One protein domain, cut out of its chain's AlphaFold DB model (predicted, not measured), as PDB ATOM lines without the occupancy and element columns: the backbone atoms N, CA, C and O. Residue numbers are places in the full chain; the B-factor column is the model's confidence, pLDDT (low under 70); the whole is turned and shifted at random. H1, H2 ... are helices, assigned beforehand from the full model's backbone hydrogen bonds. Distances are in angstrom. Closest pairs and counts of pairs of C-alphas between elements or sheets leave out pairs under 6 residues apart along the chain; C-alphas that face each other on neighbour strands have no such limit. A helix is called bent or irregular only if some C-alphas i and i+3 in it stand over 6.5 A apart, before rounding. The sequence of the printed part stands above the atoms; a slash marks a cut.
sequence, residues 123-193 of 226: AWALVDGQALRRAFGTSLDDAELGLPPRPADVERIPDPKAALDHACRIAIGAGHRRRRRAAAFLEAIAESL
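Overview. This is residues 123 to 193 of the 226 residues of an uncharacterized protein of Limnochorda pilosa (UniProt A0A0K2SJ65). Three short helices make a loosely knit core, in which H1 packs on H4 and on the last residues of H3, each time at a steep tilt, while H4 and H3 keep apart from each other. The fourth helix, H2, sits at one end of the long axis, and the loop between H3 and H4 makes the other end. The printed part has 71 residues with four named helices, in the order H1, H2, H3, H4, and no named strand. The class is all helix, though under half of the residues, 34 of the 71, are in named elements. The whole is compact, with a radius of gyration of the C-alphas of 11.0 A, and spans 33 by 23 by 20 A.

Arrangement. H1, residues 129 to 136, touches H4, residues 186 to 192, with 7 pairs of C-alphas within 8 A. Their closest C-alphas, those of Ala 131 and Ile 189, are 5.4 A apart. The two run opposite ways at a steep tilt of 54 degrees. H1 also touches H3, residues 160 to 172, and H3 touches H1 with residues 168 to 172 alone. The closest C-alphas here are those of Phe 136 and Ala 171, 6.2 A apart, and the two helices run the same way at a steep tilt of 62 degrees. H2, residues 151 to 156, touches no helix. It is close to H3 but not clearly touching it, the closest C-alphas being those of Val 154 and Pro 160 at 7.7 A. H2 is apart from H1 and from H4, and H3 is apart from H4. In H1, H3 and H4 every O i to N i+4 pair is within hydrogen-bond range, whereas in H2 0 of 2 are, beside 3 of 3 O i to N i+3 pairs.

Along the chain. H1 begins at C-alpha 129, at (265.350, 74.055, 270.712), and is 10.2 A long from Gly 129 to Phe 136. H2, Pro 151 to Arg 156, measures 10.3 A. It is neither bent nor irregular, but only just: C-alphas 152 and 155 are 6.2 A apart. H3 is the longest helix, 18.2 A from C-alpha 160 at (255.074, 64.633, 270.700) to that of Ile 172. H4 measures 10.1 A from Leu 186 to Ser 192, whose C-alpha is at (264.697, 77.127, 280.742).

Size, cuts and confidence. The two C-alphas farthest apart are those of Ala 152 and Gly 175, at 33.1 A. The printed part has no cut. The links from H1 to H2, 14 residues, and from H3 to H4, 13 residues, are long, and the link from H2 to H3 is tight. The mean pLDDT of the printed part is 91.3, and residues 174 to 180 are under 70.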
ATOM      1  N   ALA A 123     254.602  68.458 273.410       97.19
ATOM      2  CA  ALA A 123     254.500  69.412 272.305       97.19
ATOM      3  C   ALA A 123     255.011  70.803 272.716       97.19
ATOM      4  O   ALA A 123     255.701  71.464 271.944       97.19
ATOM      5  N   TRP A 124     254.735  71.234 273.949       98.00
ATOM      6  CA  TRP A 124     255.256  72.491 274.490       98.00
ATOM      7  C   TRP A 124     256.756  72.409 274.784       98.00
ATOM      8  O   TRP A 124     257.466  73.387 274.577       98.00
ATOM      9  N   ALA A 125     257.274  71.245 275.186       97.50
ATOM     10  CA  ALA A 125     258.716  71.044 275.363       97.50
ATOM     11  C   ALA A 125     259.503  71.183 274.040       97.50
ATOM     12  O   ALA A 125     260.655  71.615 274.044       97.50
ATOM     13  N   LEU A 126     258.881  70.846 272.905       97.94
ATOM     14  CA  LEU A 126     259.485  70.896 271.566       97.94
ATOM     15  C   LEU A 126     259.558  72.304 270.947       97.94
ATOM     16  O   LEU A 126     260.170  72.477 269.895       97.94
ATOM     17  N   VAL A 127     258.950  73.312 271.577       97.38
ATOM     18  CA  VAL A 127     258.868  74.695 271.063       97.38
ATOM     19  C   VAL A 127     260.210  75.421 271.036       97.38
ATOM     20  O   VAL A 127     260.422  76.319 270.208       97.38
ATOM     21  N   ASP A 128     261.092  75.075 271.970       97.06
ATOM     22  CA  ASP A 128     262.333  75.792 272.224       97.06
ATOM     23  C   ASP A 128     263.540  74.859 272.123       97.06
ATOM     24  O   ASP A 128     263.977  74.227 273.089       97.06
ATOM     25  N   GLY A 129     264.131  74.816 270.930       96.44
ATOM     26  CA  GLY A 129     265.350  74.055 270.712       96.44
ATOM     27  C   GLY A 129     266.536  74.545 271.537       96.44
ATOM     28  O   GLY A 129     267.448  73.765 271.799       96.44
ATOM     29  N   GLN A 130     266.576  75.803 271.997       96.44
ATOM     30  CA  GLN A 130     267.655  76.255 272.876       96.44
ATOM     31  C   GLN A 130     267.545  75.602 274.257       96.44
ATOM     32  O   GLN A 130     268.562  75.144 274.784       96.44
ATOM     33  N   ALA A 131     266.337  75.506 274.811       97.38
ATOM     34  CA  ALA A 131     266.091  74.785 276.058       97.38
ATOM     35  C   ALA A 131     266.442  73.297 275.927       97.38
ATOM     36  O   ALA A 131     267.150  72.752 276.774       97.38
ATOM     37  N   LEU A 132     266.060  72.662 274.811       96.75
ATOM     38  CA  LEU A 132     266.421  71.269 274.525       96.75
ATOM     39  C   LEU A 132     267.936  71.065 274.426       96.75
ATOM     40  O   LEU A 132     268.472  70.155 275.054       96.75
ATOM     41  N   ARG A 133     268.651  71.932 273.700       95.69
ATOM     42  CA  ARG A 133     270.120  71.882 273.604       95.69
ATOM     43  C   ARG A 133     270.794  71.985 274.963       95.69
ATOM     44  O   ARG A 133     271.706  71.209 275.246       95.69
ATOM     45  N   ARG A 134     270.337  72.914 275.812       95.38
ATOM     46  CA  ARG A 134     270.855  73.083 277.179       95.38
ATOM     47  C   ARG A 134     270.594  71.842 278.023       95.38
ATOM     48  O   ARG A 134     271.521  71.339 278.647       95.38
ATOM     49  N   ALA A 135     269.366  71.329 278.002       94.94
ATOM     50  CA  ALA A 135     268.980  70.167 278.792       94.94
ATOM     51  C   ALA A 135     269.716  68.891 278.348       94.94
ATOM     52  O   ALA A 135     270.192  68.123 279.183       94.94
ATOM     53  N   PHE A 136     269.855  68.673 277.039       93.38
ATOM     54  CA  PHE A 136     270.523  67.493 276.489       93.38
ATOM     55  C   PHE A 136     272.050  67.621 276.424       93.38
ATOM     56  O   PHE A 136     272.727  66.611 276.240       93.38
ATOM     57  N   GLY A 137     272.598  68.829 276.586       92.56
ATOM     58  CA  GLY A 137     274.033  69.092 276.486       92.56
ATOM     59  C   GLY A 137     274.567  68.923 275.062       92.56
ATOM     60  O   GLY A 137     275.612  68.306 274.869       92.56
ATOM     61  N   THR A 138     273.838  69.429 274.063       92.62
ATOM     62  CA  THR A 138     274.186  69.286 272.642       92.62
ATOM     63  C   THR A 138     274.296  70.633 271.928       92.62
ATOM     64  O   THR A 138     273.659  71.610 272.320       92.62
ATOM     65  N   SER A 139     275.099  70.675 270.865       94.69
ATOM     66  CA  SER A 139     275.247  71.828 269.969       94.69
ATOM     67  C   SER A 139     274.468  71.683 268.659       94.69
ATOM     68  O   SER A 139     274.580  72.563 267.811       94.69
ATOM     69  N   LEU A 140     273.727  70.583 268.483       95.69
ATOM     70  CA  LEU A 140     272.941  70.324 267.275       95.69
ATOM     71  C   LEU A 140     271.864  71.388 267.077       95.69
ATOM     72  O   LEU A 140     271.244  71.834 268.048       95.69
ATOM     73  N   ASP A 141     271.630  71.793 265.837       96.69
ATOM     74  CA  ASP A 141     270.607  72.775 265.503       96.69
ATOM     75  C   ASP A 141     269.173  72.193 265.550       96.69
ATOM     76  O   ASP A 141     268.950  71.030 265.890       96.69
ATOM     77  N   ASP A 142     268.165  73.040 265.303       96.44
ATOM     78  CA  ASP A 142     266.753  72.620 265.369       96.44
ATOM     79  C   ASP A 142     266.435  71.551 264.310       96.44
ATOM     80  O   ASP A 142     265.677  70.620 264.584       96.44
ATOM     81  N   ALA A 143     267.032  71.655 263.118       96.31
ATOM     82  CA  ALA A 143     266.794  70.725 262.022       96.31
ATOM     83  C   ALA A 143     267.429  69.358 262.312       96.31
ATOM     84  O   ALA A 143     266.786  68.328 262.109       96.31
ATOM     85  N   GLU A 144     268.647  69.342 262.853       96.31
ATOM     86  CA  GLU A 144     269.341  68.129 263.287       96.31
ATOM     87  C   GLU A 144     268.591  67.406 264.415       96.31
ATOM     88  O   GLU A 144     268.535  66.176 264.434       96.31
ATOM     89  N   LEU A 145     267.962  68.150 265.331       95.69
ATOM     90  CA  LEU A 145     267.113  67.592 266.391       95.69
ATOM     91  C   LEU A 145     265.719  67.161 265.898       95.69
ATOM     92  O   LEU A 145     264.985  66.506 266.644       95.69
ATOM     93  N   GLY A 146     265.355  67.485 264.654       95.62
ATOM     94  CA  GLY A 146     264.045  67.184 264.075       95.62
ATOM     95  C   GLY A 146     262.914  68.051 264.634       95.62
ATOM     96  O   GLY A 146     261.771  67.599 264.699       95.62
ATOM     97  N   LEU A 147     263.227  69.271 265.072       96.50
ATOM     98  CA  LEU A 147     262.256  70.225 265.598       96.50
ATOM     99  C   LEU A 147     261.562  70.981 264.457       96.50
ATOM    100  O   LEU A 147     262.169  71.237 263.413       96.50
ATOM    101  N   PRO A 148     260.287  71.363 264.632       95.12
ATOM    102  CA  PRO A 148     259.593  72.146 263.627       95.12
ATOM    103  C   PRO A 148     260.189  73.560 263.513       95.12
ATOM    104  O   PRO A 148     260.577  74.155 264.518       95.12
ATOM    105  N   PRO A 149     260.195  74.159 262.308       92.12
ATOM    106  CA  PRO A 149     260.796  75.475 262.081       92.12
ATOM    107  C   PRO A 149     260.016  76.620 262.741       92.12
ATOM    108  O   PRO A 149     260.565  77.699 262.962       92.12
ATOM    109  N   ARG A 150     258.724  76.418 263.031       96.56
ATOM    110  CA  ARG A 150     257.855  77.413 263.670       96.56
ATOM    111  C   ARG A 150     257.282  76.833 264.962       96.56
ATOM    112  O   ARG A 150     256.774  75.712 264.915       96.56
ATOM    113  N   PRO A 151     257.257  77.592 266.074       96.88
ATOM    114  CA  PRO A 151     256.703  77.118 267.343       96.88
ATOM    115  C   PRO A 151     255.297  76.525 267.231       96.88
ATOM    116  O   PRO A 151     255.059  75.436 267.730       96.88
ATOM    117  N   ALA A 152     254.383  77.180 266.509       97.25
ATOM    118  CA  ALA A 152     253.005  76.706 266.354       97.25
ATOM    119  C   ALA A 152     252.887  75.322 265.683       97.25
ATOM    120  O   ALA A 152     251.897  74.623 265.884       97.25
ATOM    121  N   ASP A 153     253.878  74.902 264.889       97.69
ATOM    122  CA  ASP A 153     253.825  73.616 264.191       97.69
ATOM    123  C   ASP A 153     254.028  72.415 265.139       97.69
ATOM    124  O   ASP A 153     253.746  71.287 264.733       97.69
ATOM    125  N   VAL A 154     254.425  72.616 266.407       97.56
ATOM    126  CA  VAL A 154     254.484  71.524 267.404       97.56
ATOM    127  C   VAL A 154     253.126  70.853 267.621       97.56
ATOM    128  O   VAL A 154     253.064  69.655 267.880       97.56
ATOM    129  N   GLU A 155     252.025  71.588 267.452       97.00
ATOM    130  CA  GLU A 155     250.664  71.054 267.603       97.00
ATOM    131  C   GLU A 155     250.280  70.082 266.482       97.00
ATOM    132  O   GLU A 155     249.322  69.319 266.612       97.00
ATOM    133  N   ARG A 156     251.035  70.084 265.376       96.25
ATOM    134  CA  ARG A 156     250.838  69.178 264.239       96.25
ATOM    135  C   ARG A 156     251.602  67.870 264.384       96.25
ATOM    136  O   ARG A 156     251.388  66.968 263.575       96.25
ATOM    137  N   ILE A 157     252.483  67.757 265.377       97.06
ATOM    138  CA  ILE A 157     253.265  66.547 265.622       97.06
ATOM    139  C   ILE A 157     252.314  65.459 266.138       97.06
ATOM    140  O   ILE A 157     251.740  65.627 267.213       97.06
ATOM    141  N   PRO A 158     252.130  64.336 265.415       95.62
ATOM    142  CA  PRO A 158     251.180  63.306 265.829       95.62
ATOM    143  C   PRO A 158     251.569  62.614 267.139       95.62
ATOM    144  O   PRO A 158     250.695  62.204 267.891       95.62
ATOM    145  N   ASP A 159     252.860  62.494 267.433       96.94
ATOM    146  CA  ASP A 159     253.360  61.854 268.653       96.94
ATOM    147  C   ASP A 159     254.476  62.716 269.271       96.94
ATOM    148  O   ASP A 159     255.661  62.534 268.954       96.94
ATOM    149  N   PRO A 160     254.109  63.734 270.076       96.69
ATOM    150  CA  PRO A 160     255.074  64.633 270.700       96.69
ATOM    151  C   PRO A 160     256.051  63.914 271.633       96.69
ATOM    152  O   PRO A 160     257.243  64.229 271.606       96.69
ATOM    153  N   LYS A 161     255.602  62.903 272.394       95.12
ATOM    154  CA  LYS A 161     256.494  62.059 273.208       95.12
ATOM    155  C   LYS A 161     257.559  61.374 272.362       95.12
ATOM    156  O   LYS A 161     258.747  61.472 272.682       95.12
ATOM    157  N   ALA A 162     257.178  60.725 271.262       95.44
ATOM    158  CA  ALA A 162     258.133  60.058 270.382       95.44
ATOM    159  C   ALA A 162     259.096  61.044 269.707       95.44
ATOM    160  O   ALA A 162     260.282  60.727 269.564       95.44
ATOM    161  N   ALA A 163     258.613  62.228 269.317       96.94
ATOM    162  CA  ALA A 163     259.439  63.286 268.738       96.94
ATOM    163  C   ALA A 163     260.470  63.826 269.745       96.94
ATOM    164  O   ALA A 163     261.654  63.930 269.420       96.94
ATOM    165  N   LEU A 164     260.060  64.077 270.989       96.50
ATOM    166  CA  LEU A 164     260.958  64.531 272.050       96.50
ATOM    167  C   LEU A 164     262.002  63.464 272.411       96.50
ATOM    168  O   LEU A 164     263.194  63.757 272.525       96.50
ATOM    169  N   ASP A 165     261.583  62.202 272.522       94.75
ATOM    170  CA  ASP A 165     262.499  61.080 272.733       94.75
ATOM    171  C   ASP A 165     263.461  60.893 271.546       94.75
ATOM    172  O   ASP A 165     264.616  60.506 271.736       94.75
ATOM    173  N   HIS A 166     263.021  61.168 270.316       93.88
ATOM    174  CA  HIS A 166     263.877  61.142 269.134       93.88
ATOM    175  C   HIS A 166     264.950  62.235 269.183       93.88
ATOM    176  O   HIS A 166     266.132  61.905 269.058       93.88
ATOM    177  N   ALA A 167     264.568  63.484 269.464       95.25
ATOM    178  CA  ALA A 167     265.506  64.592 269.646       95.25
ATOM    179  C   ALA A 167     266.538  64.278 270.745       95.25
ATOM    180  O   ALA A 167     267.745  64.413 270.537       95.25
ATOM    181  N   CYS A 168     266.081  63.746 271.884       94.25
ATOM    182  CA  CYS A 168     266.946  63.317 272.985       94.25
ATOM    183  C   CYS A 168     267.943  62.223 272.556       94.25
ATOM    184  O   CYS A 168     269.119  62.267 272.926       94.25
ATOM    185  N   ARG A 169     267.503  61.227 271.773       91.50
ATOM    186  CA  ARG A 169     268.377  60.147 271.277       91.50
ATOM    187  C   ARG A 169     269.437  60.650 270.304       91.50
ATOM    188  O   ARG A 169     270.566  60.163 270.365       91.50
ATOM    189  N   ILE A 170     269.074  61.575 269.415       91.25
ATOM    190  CA  ILE A 170     270.018  62.204 268.488       91.25
ATOM    191  C   ILE A 170     271.062  62.994 269.286       91.25
ATOM    192  O   ILE A 170     272.257  62.765 269.114       91.25
ATOM    193  N   ALA A 171     270.611  63.840 270.216       91.06
ATOM    194  CA  ALA A 171     271.468  64.709 271.016       91.06
ATOM    195  C   ALA A 171     272.510  63.951 271.857       91.06
ATOM    196  O   ALA A 171     273.668  64.354 271.922       91.06
ATOM    197  N   ILE A 172     272.103  62.852 272.499       85.50
ATOM    198  CA  ILE A 172     272.926  62.111 273.470       85.50
ATOM    199  C   ILE A 172     273.838  61.059 272.797       85.50
ATOM    200  O   ILE A 172     274.819  60.585 273.387       85.50
ATOM    201  N   GLY A 173     273.545  60.693 271.547       74.44
ATOM    202  CA  GLY A 173     274.362  59.782 270.753       74.44
ATOM    203  C   GLY A 173     274.339  58.315 271.207       74.44
ATOM    204  O   GLY A 173     273.708  57.908 272.187       74.44
ATOM    205  N   ALA A 174     275.039  57.468 270.444       61.19
ATOM    206  CA  ALA A 174     274.893  56.014 270.501       61.19
ATOM    207  C   ALA A 174     275.352  55.330 271.797       61.19
ATOM    208  O   ALA A 174     274.744  54.348 272.230       61.19
ATOM    209  N   GLY A 175     276.415  55.851 272.412       58.78
ATOM    210  CA  GLY A 175     277.081  55.234 273.562       58.78
ATOM    211  C   GLY A 175     276.308  55.348 274.879       58.78
ATOM    212  O   GLY A 175     276.511  54.542 275.782       58.78
ATOM    213  N   HIS A 176     275.371  56.295 274.975       58.09
ATOM    214  CA  HIS A 176     274.607  56.588 276.194       58.09
ATOM    215  C   HIS A 176     273.122  56.175 276.089       58.09
ATOM    216  O   HIS A 176     272.349  56.366 277.034       58.09
ATOM    217  N   ARG A 177     272.735  55.531 274.969       53.91
ATOM    218  CA  ARG A 177     271.355  55.159 274.575       53.91
ATOM    219  C   ARG A 177     270.544  54.398 275.630       53.91
ATOM    220  O   ARG A 177     269.323  54.478 275.621       53.91
ATOM    221  N   ARG A 178     271.186  53.631 276.520       51.53
ATOM    222  CA  ARG A 178     270.481  52.789 277.509       51.53
ATOM    223  C   ARG A 178     270.051  53.518 278.786       51.53
ATOM    224  O   ARG A 178     269.334  52.911 279.572       51.53
ATOM    225  N   ARG A 179     270.488  54.761 279.036       54.41
ATOM    226  CA  ARG A 179     270.370  55.364 280.382       54.41
ATOM    227  C   ARG A 179     269.547  56.647 280.505       54.41
ATOM    228  O   ARG A 179     269.235  56.996 281.637       54.41
ATOM    229  N   ARG A 180     269.174  57.349 279.426       68.38
ATOM    230  CA  ARG A 180     268.457  58.636 279.548       68.38
ATOM    231  C   ARG A 180     267.337  58.772 278.512       68.38
ATOM    232  O   ARG A 180     267.612  58.824 277.320       68.38
ATOM    233  N   ARG A 181     266.087  58.773 278.987       83.88
ATOM    234  CA  ARG A 181     264.873  59.104 278.212       83.88
ATOM    235  C   ARG A 181     264.613  60.604 278.306       83.88
ATOM    236  O   ARG A 181     265.016  61.203 279.306       83.88
ATOM    237  N   ALA A 182     263.889  61.187 277.351       89.56
ATOM    238  CA  ALA A 182     263.583  62.615 277.390       89.56
ATOM    239  C   ALA A 182     262.827  63.027 278.664       89.56
ATOM    240  O   ALA A 182     263.085  64.092 279.216       89.56
ATOM    241  N   ALA A 183     261.993  62.131 279.204       90.12
ATOM    242  CA  ALA A 183     261.277  62.316 280.468       90.12
ATOM    243  C   ALA A 183     262.171  62.688 281.673       90.12
ATOM    244  O   ALA A 183     261.682  63.241 282.658       90.12
ATOM    245  N   ALA A 184     263.472  62.370 281.632       91.38
ATOM    246  CA  ALA A 184     264.427  62.742 282.677       91.38
ATOM    247  C   ALA A 184     264.861  64.218 282.612       91.38
ATOM    248  O   ALA A 184     265.436  64.717 283.572       91.38
ATOM    249  N   PHE A 185     264.602  64.895 281.493       94.81
ATOM    250  CA  PHE A 185     265.007  66.275 281.230       94.81
ATOM    251  C   PHE A 185     263.835  67.259 281.245       94.81
ATOM    252  O   PHE A 185     264.062  68.455 281.113       94.81
ATOM    253  N   LEU A 186     262.596  66.777 281.400       96.00
ATOM    254  CA  LEU A 186     261.389  67.607 281.324       96.00
ATOM    255  C   LEU A 186     261.415  68.797 282.287       96.00
ATOM    256  O   LEU A 186     261.072  69.897 281.877       96.00
ATOM    257  N   GLU A 187     261.871  68.593 283.521       96.56
ATOM    258  CA  GLU A 187     261.999  69.661 284.521       96.56
ATOM    259  C   GLU A 187     263.003  70.735 284.068       96.56
ATOM    260  O   GLU A 187     262.648  71.903 283.954       96.56
ATOM    261  N   ALA A 188     264.210  70.335 283.653       97.00
ATOM    262  CA  ALA A 188     265.232  71.261 283.150       97.00
ATOM    263  C   ALA A 188     264.801  72.006 281.866       97.00
ATOM    264  O   ALA A 188     265.149  73.173 281.657       97.00
ATOM    265  N   ILE A 189     264.040  71.343 280.988       98.06
ATOM    266  CA  ILE A 189     263.442  71.986 279.809       98.06
ATOM    267  C   ILE A 189     262.414  73.022 280.272       98.06
ATOM    268  O   ILE A 189     262.464  74.169 279.836       98.06
ATOM    269  N   ALA A 190     261.521  72.650 281.190       97.75
ATOM    270  CA  ALA A 190     260.485  73.522 281.729       97.75
ATOM    271  C   ALA A 190     261.025  74.748 282.475       97.75
ATOM    272  O   ALA A 190     260.420  75.815 282.400       97.75
ATOM    273  N   GLU A 191     262.171  74.640 283.142       97.31
ATOM    274  CA  GLU A 191     262.838  75.759 283.820       97.31
ATOM    275  C   GLU A 191     263.473  76.768 282.854       97.31
ATOM    276  O   GLU A 191     263.591  77.948 283.182       97.31
ATOM    277  N   SER A 192     263.880  76.324 281.661       96.19
ATOM    278  CA  SER A 192     264.697  77.127 280.742       96.19
ATOM    279  C   SER A 192     264.004  77.525 279.441       96.19
ATOM    280  O   SER A 192     264.497  78.419 278.754       96.19
ATOM    281  N   LEU A 193     262.865  76.911 279.112       96.50
ATOM    282  CA  LEU A 193     262.119  77.229 277.897       96.50
ATOM    283  C   LEU A 193     261.649  78.686 277.870       96.50
ATOM    284  O   LEU A 193     261.293  79.267 278.902       96.50
TER     285      LEU A 193